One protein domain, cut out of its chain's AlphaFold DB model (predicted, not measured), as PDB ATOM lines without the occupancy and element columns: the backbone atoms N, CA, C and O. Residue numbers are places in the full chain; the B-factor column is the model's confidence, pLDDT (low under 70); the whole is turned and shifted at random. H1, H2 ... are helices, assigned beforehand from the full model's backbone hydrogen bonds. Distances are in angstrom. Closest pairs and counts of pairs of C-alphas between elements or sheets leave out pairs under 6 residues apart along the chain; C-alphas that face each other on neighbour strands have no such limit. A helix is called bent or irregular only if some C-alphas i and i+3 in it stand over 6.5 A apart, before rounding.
ATOM      1  N   PRO A  44     240.230 167.842 147.134       78.56
ATOM      2  CA  PRO A  44     239.469 167.437 145.958       78.56
ATOM      3  C   PRO A  44     238.812 166.067 146.136       78.56
ATOM      4  O   PRO A  44     239.408 165.145 146.699       78.56
ATOM      5  N   LYS A  45     237.597 165.920 145.593       77.06
ATOM      6  CA  LYS A  45     236.889 164.635 145.528       77.06
ATOM      7  C   LYS A  45     237.685 163.640 144.680       77.06
ATOM      8  O   LYS A  45     238.101 163.959 143.571       77.06
ATOM      9  N   VAL A  46     237.892 162.446 145.223       63.53
ATOM     10  CA  VAL A  46     238.490 161.301 144.528       63.53
ATOM     11  C   VAL A  46     237.489 160.162 144.629       63.53
ATOM     12  O   VAL A  46     236.860 160.009 145.680       63.53
ATOM     13  N   ASP A  47     237.330 159.393 143.554       58.56
ATOM     14  CA  ASP A  47     236.487 158.200 143.565       58.56
ATOM     15  C   ASP A  47     237.000 157.235 144.641       58.56
ATOM     16  O   ASP A  47     238.180 156.875 144.673       58.56
ATOM     17  N   GLY A  48     236.119 156.882 145.578       54.66
ATOM     18  CA  GLY A  48     236.453 155.990 146.682       54.66
ATOM     19  C   GLY A  48     236.822 154.603 146.164       54.66
ATOM     20  O   GLY A  48     236.172 154.071 145.265       54.66
ATOM     21  N   ILE A  49     237.859 154.006 146.745       55.81
ATOM     22  CA  ILE A  49     238.194 152.598 146.514       55.81
ATOM     23  C   ILE A  49     237.611 151.803 147.679       55.81
ATOM     24  O   ILE A  49     237.990 152.032 148.826       55.81
ATOM     25  N   GLU A  50     236.701 150.873 147.390       51.66
ATOM     26  CA  GLU A  50     236.178 149.937 148.389       51.66
ATOM     27  C   GLU A  50     237.262 148.930 148.803       51.66
ATOM     28  O   GLU A  50     237.764 148.162 147.979       51.66
ATOM     29  N   CYS A  51     237.599 148.888 150.095       51.50
ATOM     30  CA  CYS A  51     238.428 147.826 150.664       51.50
ATOM     31  C   CYS A  51     237.542 146.684 151.191       51.50
ATOM     32  O   CYS A  51     236.534 146.918 151.855       51.50
ATOM     33  N   LYS A  52     237.927 145.433 150.897       49.25
ATOM     34  CA  LYS A  52     237.148 144.208 151.179       49.25
ATOM     35  C   LYS A  52     237.713 143.323 152.301       49.25
ATOM     36  O   LYS A  52     237.267 142.190 152.444       49.25
ATOM     37  N   ALA A  53     238.711 143.771 153.065       55.91
ATOM     38  CA  ALA A  53     239.403 142.901 154.023       55.91
ATOM     39  C   ALA A  53     239.104 143.262 155.488       55.91
ATOM     40  O   ALA A  53     239.408 144.366 155.929       55.91
ATOM     41  N   GLN A  54     238.585 142.295 156.251       56.03
ATOM     42  CA  GLN A  54     238.561 142.334 157.716       56.03
ATOM     43  C   GLN A  54     239.916 141.863 158.250       56.03
ATOM     44  O   GLN A  54     240.420 140.813 157.847       56.03
ATOM     45  N   ARG A  55     240.533 142.665 159.114       68.81
ATOM     46  CA  ARG A  55     241.805 142.370 159.788       68.81
ATOM     47  C   ARG A  55     241.734 142.923 161.207       68.81
ATOM     48  O   ARG A  55     240.851 143.721 161.499       68.81
ATOM     49  N   GLU A  56     242.668 142.539 162.062       66.38
ATOM     50  CA  GLU A  56     242.787 143.102 163.406       66.38
ATOM     51  C   GLU A  56     244.049 143.959 163.503       66.38
ATOM     52  O   GLU A  56     245.109 143.602 162.984       66.38
ATOM     53  N   ILE A  57     243.907 145.125 164.135       73.06
ATOM     54  CA  ILE A  57     245.028 145.969 164.548       73.06
ATOM     55  C   ILE A  57     245.348 145.565 165.986       73.06
ATOM     56  O   ILE A  57     244.438 145.525 166.815       73.06
ATOM     57  N   GLY A  58     246.617 145.261 166.260       68.44
ATOM     58  CA  GLY A  58     247.093 144.928 167.604       68.44
ATOM     59  C   GLY A  58     246.957 146.083 168.603       68.44
ATOM     60  O   GLY A  58     246.329 147.112 168.337       68.44
ATOM     61  N   GLU A  59     247.554 145.908 169.776       72.56
ATOM     62  CA  GLU A  59     247.515 146.911 170.840       72.56
ATOM     63  C   GLU A  59     248.188 148.226 170.412       72.56
ATOM     64  O   GLU A  59     249.235 148.235 169.762       72.56
ATOM     65  N   LEU A  60     247.550 149.347 170.763       80.75
ATOM     66  CA  LEU A  60     248.053 150.703 170.538       80.75
ATOM     67  C   LEU A  60     248.629 151.182 171.869       80.75
ATOM     68  O   LEU A  60     247.862 151.447 172.782       80.75
ATOM     69  N   THR A  61     249.950 151.218 172.009       77.06
ATOM     70  CA  THR A  61     250.604 151.356 173.323       77.06
ATOM     71  C   THR A  61     250.949 152.792 173.713       77.06
ATOM     72  O   THR A  61     251.256 153.050 174.873       77.06
ATOM     73  N   THR A  62     250.951 153.730 172.765       79.94
ATOM     74  CA  THR A  62     251.329 155.138 172.982       79.94
ATOM     75  C   THR A  62     250.158 156.106 172.810       79.94
ATOM     76  O   THR A  62     250.325 157.308 173.013       79.94
ATOM     77  N   ILE A  63     248.968 155.627 172.431       85.75
ATOM     78  CA  ILE A  63     247.861 156.494 172.022       85.75
ATOM     79  C   ILE A  63     247.220 157.204 173.215       85.75
ATOM     80  O   ILE A  63     246.811 158.355 173.081       85.75
ATOM     81  N   GLU A  64     247.188 156.570 174.389       87.19
ATOM     82  CA  GLU A  64     246.546 157.070 175.611       87.19
ATOM     83  C   GLU A  64     247.077 158.445 176.037       87.19
ATOM     84  O   GLU A  64     246.301 159.306 176.473       87.19
ATOM     85  N   GLU A  65     248.384 158.666 175.869       88.75
ATOM     86  CA  GLU A  65     249.031 159.952 176.127       88.75
ATOM     87  C   GLU A  65     248.426 161.046 175.233       88.75
ATOM     88  O   GLU A  65     248.021 162.107 175.716       88.75
ATOM     89  N   TYR A  66     248.283 160.769 173.933       91.19
ATOM     90  CA  TYR A  66     247.762 161.729 172.959       91.19
ATOM     91  C   TYR A  66     246.254 161.951 173.083       91.19
ATOM     92  O   TYR A  66     245.789 163.059 172.817       91.19
ATOM     93  N   LEU A  67     245.489 160.946 173.526       92.88
ATOM     94  CA  LEU A  67     244.062 161.120 173.819       92.88
ATOM     95  C   LEU A  67     243.852 162.162 174.912       92.88
ATOM     96  O   LEU A  67     242.984 163.021 174.790       92.88
ATOM     97  N   THR A  68     244.678 162.107 175.956       92.69
ATOM     98  CA  THR A  68     244.634 163.084 177.047       92.69
ATOM     99  C   THR A  68     245.150 164.439 176.568       92.69
ATOM    100  O   THR A  68     244.478 165.451 176.742       92.69
ATOM    101  N   LYS A  69     246.309 164.458 175.897       93.69
ATOM    102  CA  LYS A  69     246.973 165.682 175.420       93.69
ATOM    103  C   LYS A  69     246.125 166.502 174.444       93.69
ATOM    104  O   LYS A  69     246.176 167.729 174.469       93.69
ATOM    105  N   PHE A  70     245.379 165.841 173.563       95.69
ATOM    106  CA  PHE A  70     244.557 166.496 172.542       95.69
ATOM    107  C   PHE A  70     243.058 166.443 172.848       95.69
ATOM    108  O   PHE A  70     242.263 166.882 172.013       95.69
ATOM    109  N   GLU A  71     242.681 165.944 174.031       95.00
ATOM    110  CA  GLU A  71     241.298 165.783 174.493       95.00
ATOM    111  C   GLU A  71     240.437 165.060 173.436       95.00
ATOM    112  O   GLU A  71     239.454 165.605 172.924       95.00
ATOM    113  N   LEU A  72     240.882 163.867 173.034       95.31
ATOM    114  CA  LEU A  72     240.222 163.016 172.042       95.31
ATOM    115  C   LEU A  72     239.361 161.956 172.733       95.31
ATOM    116  O   LEU A  72     239.677 161.480 173.826       95.31
ATOM    117  N   SER A  73     238.285 161.552 172.065       91.88
ATOM    118  CA  SER A  73     237.298 160.650 172.647       91.88
ATOM    119  C   SER A  73     237.757 159.187 172.606       91.88
ATOM    120  O   SER A  73     238.008 158.627 171.537       91.88
ATOM    121  N   LYS A  74     237.857 158.549 173.780       91.50
ATOM    122  CA  LYS A  74     238.296 157.144 173.923       91.50
ATOM    123  C   LYS A  74     237.333 156.142 173.278       91.50
ATOM    124  O   LYS A  74     237.777 155.121 172.766       91.50
ATOM    125  N   ASP A  75     236.035 156.433 173.264       92.62
ATOM    126  CA  ASP A  75     235.001 155.581 172.658       92.62
ATOM    127  C   ASP A  75     235.138 155.457 171.133       92.62
ATOM    128  O   ASP A  75     234.628 154.509 170.545       92.62
ATOM    129  N   LYS A  76     235.859 156.379 170.484       93.25
ATOM    130  CA  LYS A  76     236.046 156.390 169.026       93.25
ATOM    131  C   LYS A  76     237.228 155.554 168.545       93.25
ATOM    132  O   LYS A  76     237.386 155.387 167.337       93.25
ATOM    133  N   ILE A  77     238.056 155.017 169.445       91.50
ATOM    134  CA  ILE A  77     239.277 154.280 169.078       91.50
ATOM    135  C   ILE A  77     238.958 153.073 168.197       91.50
ATOM    136  O   ILE A  77     239.632 152.863 167.190       91.50
ATOM    137  N   ASP A  78     237.932 152.292 168.533       89.06
ATOM    138  CA  ASP A  78     237.608 151.079 167.777       89.06
ATOM    139  C   ASP A  78     237.076 151.398 166.376       89.06
ATOM    140  O   ASP A  78     237.421 150.722 165.406       89.06
ATOM    141  N   ASP A  79     236.300 152.470 166.232       89.88
ATOM    142  CA  ASP A  79     235.835 152.932 164.923       89.88
ATOM    143  C   ASP A  79     236.974 153.556 164.103       89.88
ATOM    144  O   ASP A  79     237.053 153.356 162.884       89.88
ATOM    145  N   ALA A  80     237.919 154.232 164.761       91.38
ATOM    146  CA  ALA A  80     239.142 154.703 164.128       91.38
ATOM    147  C   ALA A  80     240.006 153.527 163.645       91.38
ATOM    148  O   ALA A  80     240.418 153.524 162.487       91.38
ATOM    149  N   LYS A  81     240.202 152.481 164.461       88.50
ATOM    150  CA  LYS A  81     240.899 151.245 164.058       88.50
ATOM    151  C   LYS A  81     240.252 150.622 162.821       88.50
ATOM    152  O   LYS A  81     240.954 150.351 161.847       88.50
ATOM    153  N   LYS A  82     238.922 150.465 162.814       85.56
ATOM    154  CA  LYS A  82     238.181 149.978 161.634       85.56
ATOM    155  C   LYS A  82     238.457 150.850 160.412       85.56
ATOM    156  O   LYS A  82     238.768 150.328 159.350       85.56
ATOM    157  N   THR A  83     238.411 152.170 160.566       86.12
ATOM    158  CA  THR A  83     238.683 153.131 159.483       86.12
ATOM    159  C   THR A  83     240.094 152.976 158.921       86.12
ATOM    160  O   THR A  83     240.273 152.940 157.707       86.12
ATOM    161  N   VAL A  84     241.099 152.807 159.780       86.31
ATOM    162  CA  VAL A  84     242.487 152.597 159.347       86.31
ATOM    163  C   VAL A  84     242.657 151.305 158.544       86.31
ATOM    164  O   VAL A  84     243.398 151.298 157.560       86.31
ATOM    165  N   LEU A  85     241.930 150.240 158.891       80.62
ATOM    166  CA  LEU A  85     241.916 148.997 158.112       80.62
ATOM    167  C   LEU A  85     241.342 149.176 156.700       80.62
ATOM    168  O   LEU A  85     241.759 148.475 155.779       80.62
ATOM    169  N   TYR A  86     240.420 150.125 156.507       78.06
ATOM    170  CA  TYR A  86     239.947 150.502 155.173       78.06
ATOM    171  C   TYR A  86     240.963 151.366 154.412       78.06
ATOM    172  O   TYR A  86     241.040 151.277 153.187       78.06
ATOM    173  N   LEU A  87     241.747 152.192 155.112       78.50
ATOM    174  CA  LEU A  87     242.740 153.081 154.498       78.50
ATOM    175  C   LEU A  87     243.998 152.339 154.028       78.50
ATOM    176  O   LEU A  87     244.551 152.694 152.986       78.50
ATOM    177  N   ILE A  88     244.458 151.337 154.784       75.19
ATOM    178  CA  ILE A  88     245.710 150.617 154.522       75.19
ATOM    179  C   ILE A  88     245.449 149.170 154.116       75.19
ATOM    180  O   ILE A  88     244.971 148.347 154.892       75.19
ATOM    181  N   HIS A  89     245.895 148.822 152.911       69.56
ATOM    182  CA  HIS A  89     245.701 147.485 152.349       69.56
ATOM    183  C   HIS A  89     246.837 146.500 152.667       69.56
ATOM    184  O   HIS A  89     246.700 145.300 152.409       69.56
ATOM    185  N   THR A  90     247.947 146.943 153.256       64.38
ATOM    186  CA  THR A  90     249.140 146.120 153.542       64.38
ATOM    187  C   THR A  90     249.191 145.648 155.000       64.38
ATOM    188  O   THR A  90     248.775 146.356 155.906       64.38
ATOM    189  N   ASN A  91     249.688 144.429 155.238       59.81
ATOM    190  CA  ASN A  91     249.882 143.854 156.577       59.81
ATOM    191  C   ASN A  91     251.270 143.185 156.644       59.81
ATOM    192  O   ASN A  91     251.605 142.479 155.682       59.81
ATOM    193  N   PRO A  92     252.059 143.360 157.726       63.72
ATOM    194  CA  PRO A  92     251.903 144.309 158.845       63.72
ATOM    195  C   PRO A  92     252.338 145.742 158.516       63.72
ATOM    196  O   PRO A  92     253.361 145.964 157.872       63.72
ATOM    197  N   CYS A  93     251.548 146.723 158.969       70.12
ATOM    198  CA  CYS A  93     251.903 148.142 158.945       70.12
ATOM    199  C   CYS A  93     252.390 148.559 160.338       70.12
ATOM    200  O   CYS A  93     251.662 148.439 161.317       70.12
ATOM    201  N   GLN A  94     253.610 149.083 160.432       74.75
ATOM    202  CA  GLN A  94     254.197 149.546 161.700       74.75
ATOM    203  C   GLN A  94     253.707 150.944 162.128       74.75
ATOM    204  O   GLN A  94     254.133 151.466 163.160       74.75
ATOM    205  N   TYR A  95     252.824 151.546 161.325       80.69
ATOM    206  CA  TYR A  95     252.379 152.936 161.444       80.69
ATOM    207  C   TYR A  95     250.879 153.074 161.729       80.69
ATOM    208  O   TYR A  95     250.299 154.145 161.544       80.69
ATOM    209  N   TYR A  96     250.218 151.976 162.116       84.88
ATOM    210  CA  TYR A  96     248.783 151.985 162.393       84.88
ATOM    211  C   TYR A  96     248.419 153.022 163.452       84.88
ATOM    212  O   TYR A  96     247.440 153.741 163.295       84.88
ATOM    213  N   GLU A  97     249.232 153.144 164.492       88.19
ATOM    214  CA  GLU A  97     248.974 154.043 165.605       88.19
ATOM    215  C   GLU A  97     249.021 155.525 165.216       88.19
ATOM    216  O   GLU A  97     248.159 156.304 165.621       88.19
ATOM    217  N   GLU A  98     249.975 155.921 164.372       88.88
ATOM    218  CA  GLU A  98     250.051 157.275 163.821       88.88
ATOM    219  C   GLU A  98     248.793 157.636 163.029       88.88
ATOM    220  O   GLU A  98     248.310 158.767 163.104       88.88
ATOM    221  N   ILE A  99     248.262 156.672 162.282       89.56
ATOM    222  CA  ILE A  99     247.109 156.874 161.407       89.56
ATOM    223  C   ILE A  99     245.823 156.870 162.234       89.56
ATOM    224  O   ILE A  99     244.964 157.713 162.001       89.56
ATOM    225  N   VAL A 100     245.709 156.002 163.247       92.06
ATOM    226  CA  VAL A 100     244.580 156.020 164.194       92.06
ATOM    227  C   VAL A 100     244.518 157.369 164.908       92.06
ATOM    228  O   VAL A 100     243.450 157.977 164.958       92.06
ATOM    229  N   LEU A 101     245.654 157.882 165.395       93.94
ATOM    230  CA  LEU A 101     245.712 159.208 166.010       93.94
ATOM    231  C   LEU A 101     245.210 160.296 165.052       93.94
ATOM    232  O   LEU A 101     244.414 161.148 165.447       93.94
ATOM    233  N   PHE A 102     245.641 160.261 163.790       94.38
ATOM    234  CA  PHE A 102     245.186 161.226 162.796       94.38
ATOM    235  C   PHE A 102     243.679 161.110 162.514       94.38
ATOM    236  O   PHE A 102     242.996 162.128 162.457       94.38
ATOM    237  N   VAL A 103     243.132 159.893 162.416       94.44
ATOM    238  CA  VAL A 103     241.683 159.664 162.261       94.44
ATOM    239  C   VAL A 103     240.896 160.270 163.426       94.44
ATOM    240  O   VAL A 103     239.894 160.935 163.185       94.44
ATOM    241  N   LEU A 104     241.356 160.096 164.668       96.12
ATOM    242  CA  LEU A 104     240.702 160.670 165.852       96.12
ATOM    243  C   LEU A 104     240.767 162.203 165.875       96.12
ATOM    244  O   LEU A 104     239.810 162.861 166.271       96.12
ATOM    245  N   ILE A 105     241.872 162.791 165.413       96.75
ATOM    246  CA  ILE A 105     241.979 164.247 165.253       96.75
ATOM    247  C   ILE A 105     240.968 164.747 164.220       96.75
ATOM    248  O   ILE A 105     240.276 165.733 164.466       96.75
ATOM    249  N   MET A 106     240.849 164.056 163.082       95.31
ATOM    250  CA  MET A 106     239.867 164.415 162.062       95.31
ATOM    251  C   MET A 106     238.430 164.226 162.556       95.31
ATOM    252  O   MET A 106     237.588 165.066 162.258       95.31
ATOM    253  N   GLU A 107     238.159 163.194 163.357       95.44
ATOM    254  CA  GLU A 107     236.865 162.994 164.021       95.44
ATOM    255  C   GLU A 107     236.496 164.192 164.896       95.44
ATOM    256  O   GLU A 107     235.411 164.741 164.729       95.44
ATOM    257  N   LYS A 108     237.427 164.677 165.724       95.75
ATOM    258  CA  LYS A 108     237.206 165.857 166.568       95.75
ATOM    259  C   LYS A 108     236.958 167.136 165.760       95.75
ATOM    260  O   LYS A 108     236.163 167.971 166.178       95.75
ATOM    261  N   ILE A 109     237.621 167.303 164.611       94.75
ATOM    262  CA  ILE A 109     237.419 168.468 163.727       94.75
ATOM    263  C   ILE A 109     236.065 168.390 163.011       94.75
ATOM    264  O   ILE A 109     235.384 169.402 162.871       94.75
ATOM    265  N   MET A 110     235.681 167.206 162.530       91.25
ATOM    266  CA  MET A 110     234.489 167.018 161.698       91.25
ATOM    267  C   MET A 110     233.218 166.678 162.485       91.25
ATOM    268  O   MET A 110     232.127 166.707 161.920       91.25
ATOM    269  N   GLY A 111     233.347 166.275 163.749       92.44
ATOM    270  CA  GLY A 111     232.269 165.702 164.560       92.44
ATOM    271  C   GLY A 111     231.838 164.289 164.140       92.44
ATOM    272  O   GLY A 111     230.828 163.783 164.627       92.44
ATOM    273  N   ARG A 112     232.553 163.658 163.197       91.19
ATOM    274  CA  ARG A 112     232.293 162.297 162.707       91.19
ATOM    275  C   ARG A 112     233.532 161.699 162.052       91.19
ATOM    276  O   ARG A 112     234.344 162.419 161.475       91.19
ATOM    277  N   ILE A 113     233.624 160.371 162.043       91.12
ATOM    278  CA  ILE A 113     234.622 159.668 161.232       91.12
ATOM    279  C   ILE A 113     234.100 159.558 159.796       91.12
ATOM    280  O   ILE A 113     233.190 158.784 159.507       91.12
ATOM    281  N   ASP A 114     234.684 160.342 158.892       88.50
ATOM    282  CA  ASP A 114     234.364 160.348 157.462       88.50
ATOM    283  C   ASP A 114     235.494 159.665 156.678       88.50
ATOM    284  O   ASP A 114     236.471 160.297 156.264       88.50
ATOM    285  N   LEU A 115     235.380 158.343 156.505       87.00
ATOM    286  CA  LEU A 115     236.366 157.540 155.773       87.00
ATOM    287  C   LEU A 115     236.645 158.100 154.362       87.00
ATOM    288  O   LEU A 115     237.825 158.286 154.048       87.00
ATOM    289  N   PRO A 116     235.632 158.408 153.520       86.44
ATOM    290  CA  PRO A 116     235.871 159.024 152.220       86.44
ATOM    291  C   PRO A 116     236.725 160.284 152.313       86.44
ATOM    292  O   PRO A 116     237.667 160.439 151.542       86.44
ATOM    293  N   PHE A 117     236.436 161.191 153.246       88.00
ATOM    294  CA  PHE A 117     237.214 162.417 153.394       88.00
ATOM    295  C   PHE A 117     238.649 162.170 153.864       88.00
ATOM    296  O   PHE A 117     239.583 162.717 153.275       88.00
ATOM    297  N   ILE A 118     238.852 161.295 154.848       89.44
ATOM    298  CA  ILE A 118     240.195 160.936 155.319       89.44
ATOM    299  C   ILE A 118     241.005 160.294 154.181       89.44
ATOM    300  O   ILE A 118     242.170 160.638 153.972       89.44
ATOM    301  N   GLN A 119     240.382 159.439 153.367       85.88
ATOM    302  CA  GLN A 119     241.014 158.872 152.175       85.88
ATOM    303  C   GLN A 119     241.414 159.965 151.169       85.88
ATOM    304  O   GLN A 119     242.498 159.886 150.588       85.88
ATOM    305  N   ARG A 120     240.600 161.019 150.988       87.38
ATOM    306  CA  ARG A 120     240.957 162.177 150.143       87.38
ATOM    307  C   ARG A 120     242.171 162.947 150.679       87.38
ATOM    308  O   ARG A 120     242.989 163.401 149.873       87.38
ATOM    309  N   ILE A 121     242.324 163.065 152.003       89.81
ATOM    310  CA  ILE A 121     243.508 163.681 152.630       89.81
ATOM    311  C   ILE A 121     244.758 162.863 152.309       89.81
ATOM    312  O   ILE A 121     245.712 163.403 151.745       89.81
ATOM    313  N   TYR A 122     244.746 161.557 152.598       87.25
ATOM    314  CA  TYR A 122     245.896 160.698 152.305       87.25
ATOM    315  C   TYR A 122     246.203 160.670 150.807       87.25
ATOM    316  O   TYR A 122     247.353 160.853 150.440       87.25
ATOM    317  N   ASN A 123     245.203 160.575 149.926       84.94
ATOM    318  CA  ASN A 123     245.408 160.687 148.477       84.94
ATOM    319  C   ASN A 123     246.082 162.007 148.070       84.94
ATOM    320  O   ASN A 123     246.902 162.023 147.158       84.94
ATOM    321  N   SER A 124     245.734 163.112 148.736       85.88
ATOM    322  CA  SER A 124     246.236 164.447 148.405       85.88
ATOM    323  C   SER A 124     247.667 164.709 148.864       85.88
ATOM    324  O   SER A 124     248.392 165.409 148.163       85.88
ATOM    325  N   TYR A 125     248.047 164.213 150.041       87.62
ATOM    326  CA  TYR A 125     249.328 164.551 150.674       87.62
ATOM    327  C   TYR A 125     250.307 163.379 150.726       87.62
ATOM    328  O   TYR A 125     251.515 163.588 150.793       87.62
ATOM    329  N   MET A 126     249.802 162.147 150.704       82.38
ATOM    330  CA  MET A 126     250.559 160.918 150.939       82.38
ATOM    331  C   MET A 126     249.943 159.729 150.182       82.38
ATOM    332  O   MET A 126     249.666 158.675 150.756       82.38
ATOM    333  N   GLY A 127     249.703 159.882 148.877       78.88
ATOM    334  CA  GLY A 127     249.017 158.874 148.062       78.88
ATOM    335  C   GLY A 127     249.706 157.505 148.061       78.88
ATOM    336  O   GLY A 127     249.047 156.470 147.960       78.88
ATOM    337  N   PHE A 128     251.030 157.457 148.255       75.12
ATOM    338  CA  PHE A 128     251.748 156.186 148.403       75.12
ATOM    339  C   PHE A 128     251.406 155.422 149.701       75.12
ATOM    340  O   PHE A 128     251.596 154.203 149.729       75.12
ATOM    341  N   CYS A 129     250.898 156.090 150.751       70.75
ATOM    342  CA  CYS A 129     250.587 155.479 152.051       70.75
ATOM    343  C   CYS A 129     249.373 154.542 152.005       70.75
ATOM    344  O   CYS A 129     249.366 153.551 152.726       70.75
ATOM    345  N   ILE A 130     248.399 154.781 151.120       67.12
ATOM    346  CA  ILE A 130     247.163 153.970 151.011       67.12
ATOM    347  C   ILE A 130     247.465 152.493 150.707       67.12
ATOM    348  O   ILE A 130     246.766 151.578 151.145       67.12
ATOM    349  N   ASN A 131     248.560 152.256 149.985       66.31
ATOM    350  CA  ASN A 131     249.059 150.920 149.671       66.31
ATOM    351  C   ASN A 131     250.445 150.648 150.273       66.31
ATOM    352  O   ASN A 131     251.052 149.647 149.899       66.31
ATOM    353  N   LEU A 132     250.967 151.549 151.127       68.38
ATOM    354  CA  LEU A 132     252.352 151.554 151.633       68.38
ATOM    355  C   LEU A 132     253.343 151.047 150.586       68.38
ATOM    356  O   LEU A 132     254.070 150.076 150.791       68.38
TER     357      LEU A 132
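This is residues 44 to 132 of the 919 residues of the protein "Rhodanese domain-containing protein" of Entamoeba histolytica (UniProt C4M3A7). Two crossed helices, H2 and H3, make the core, with H1 at one end and H4 with short H5 at the other; residues 44 to 62, with no named element, run along the outside between these ends. The printed part has 89 residues, 52 of them in the helices H1 to H5 in chain order, with no named strand; the class is all helix, and the whole is compact, with a radius of gyration of the C-alphas of 12.5 A and spans of 34 by 28 by 20 A.

H1, residues 63 to 69, 9.8 A, begins at C-alpha 63 (247.861, 156.494, 172.022). H2, residues 74 to 87, 20.3 A, is irregular: C-alphas 75 and 78 are 7.1 A apart. H3 is residues 96 to 110, 20.8 A; H4, 115 to 125, 15.6 A; H5, 127 to 131, 8.1 A, ending at C-alpha 131 (249.059, 150.920, 149.671).

H2 touches H3, closest C-alphas Ala 80 and Val 100, 5.6 A, at a steep tilt of 67 degrees, opposite ways. H4 touches H2 at residues 83 to 87 alone, closest C-alphas Thr 83 and Leu 115, 6.2 A. O i to N i+4 pairs are within hydrogen-bond range throughout H1, H3 and H4, in 8 of 10 in H2 and 0 of 1 in H5, whose i+3 count is 0 of 2.

The printed part has no cut; pLDDT is under 70 at residues 46 to 56, 58, 89 to 92 and 130 to 132.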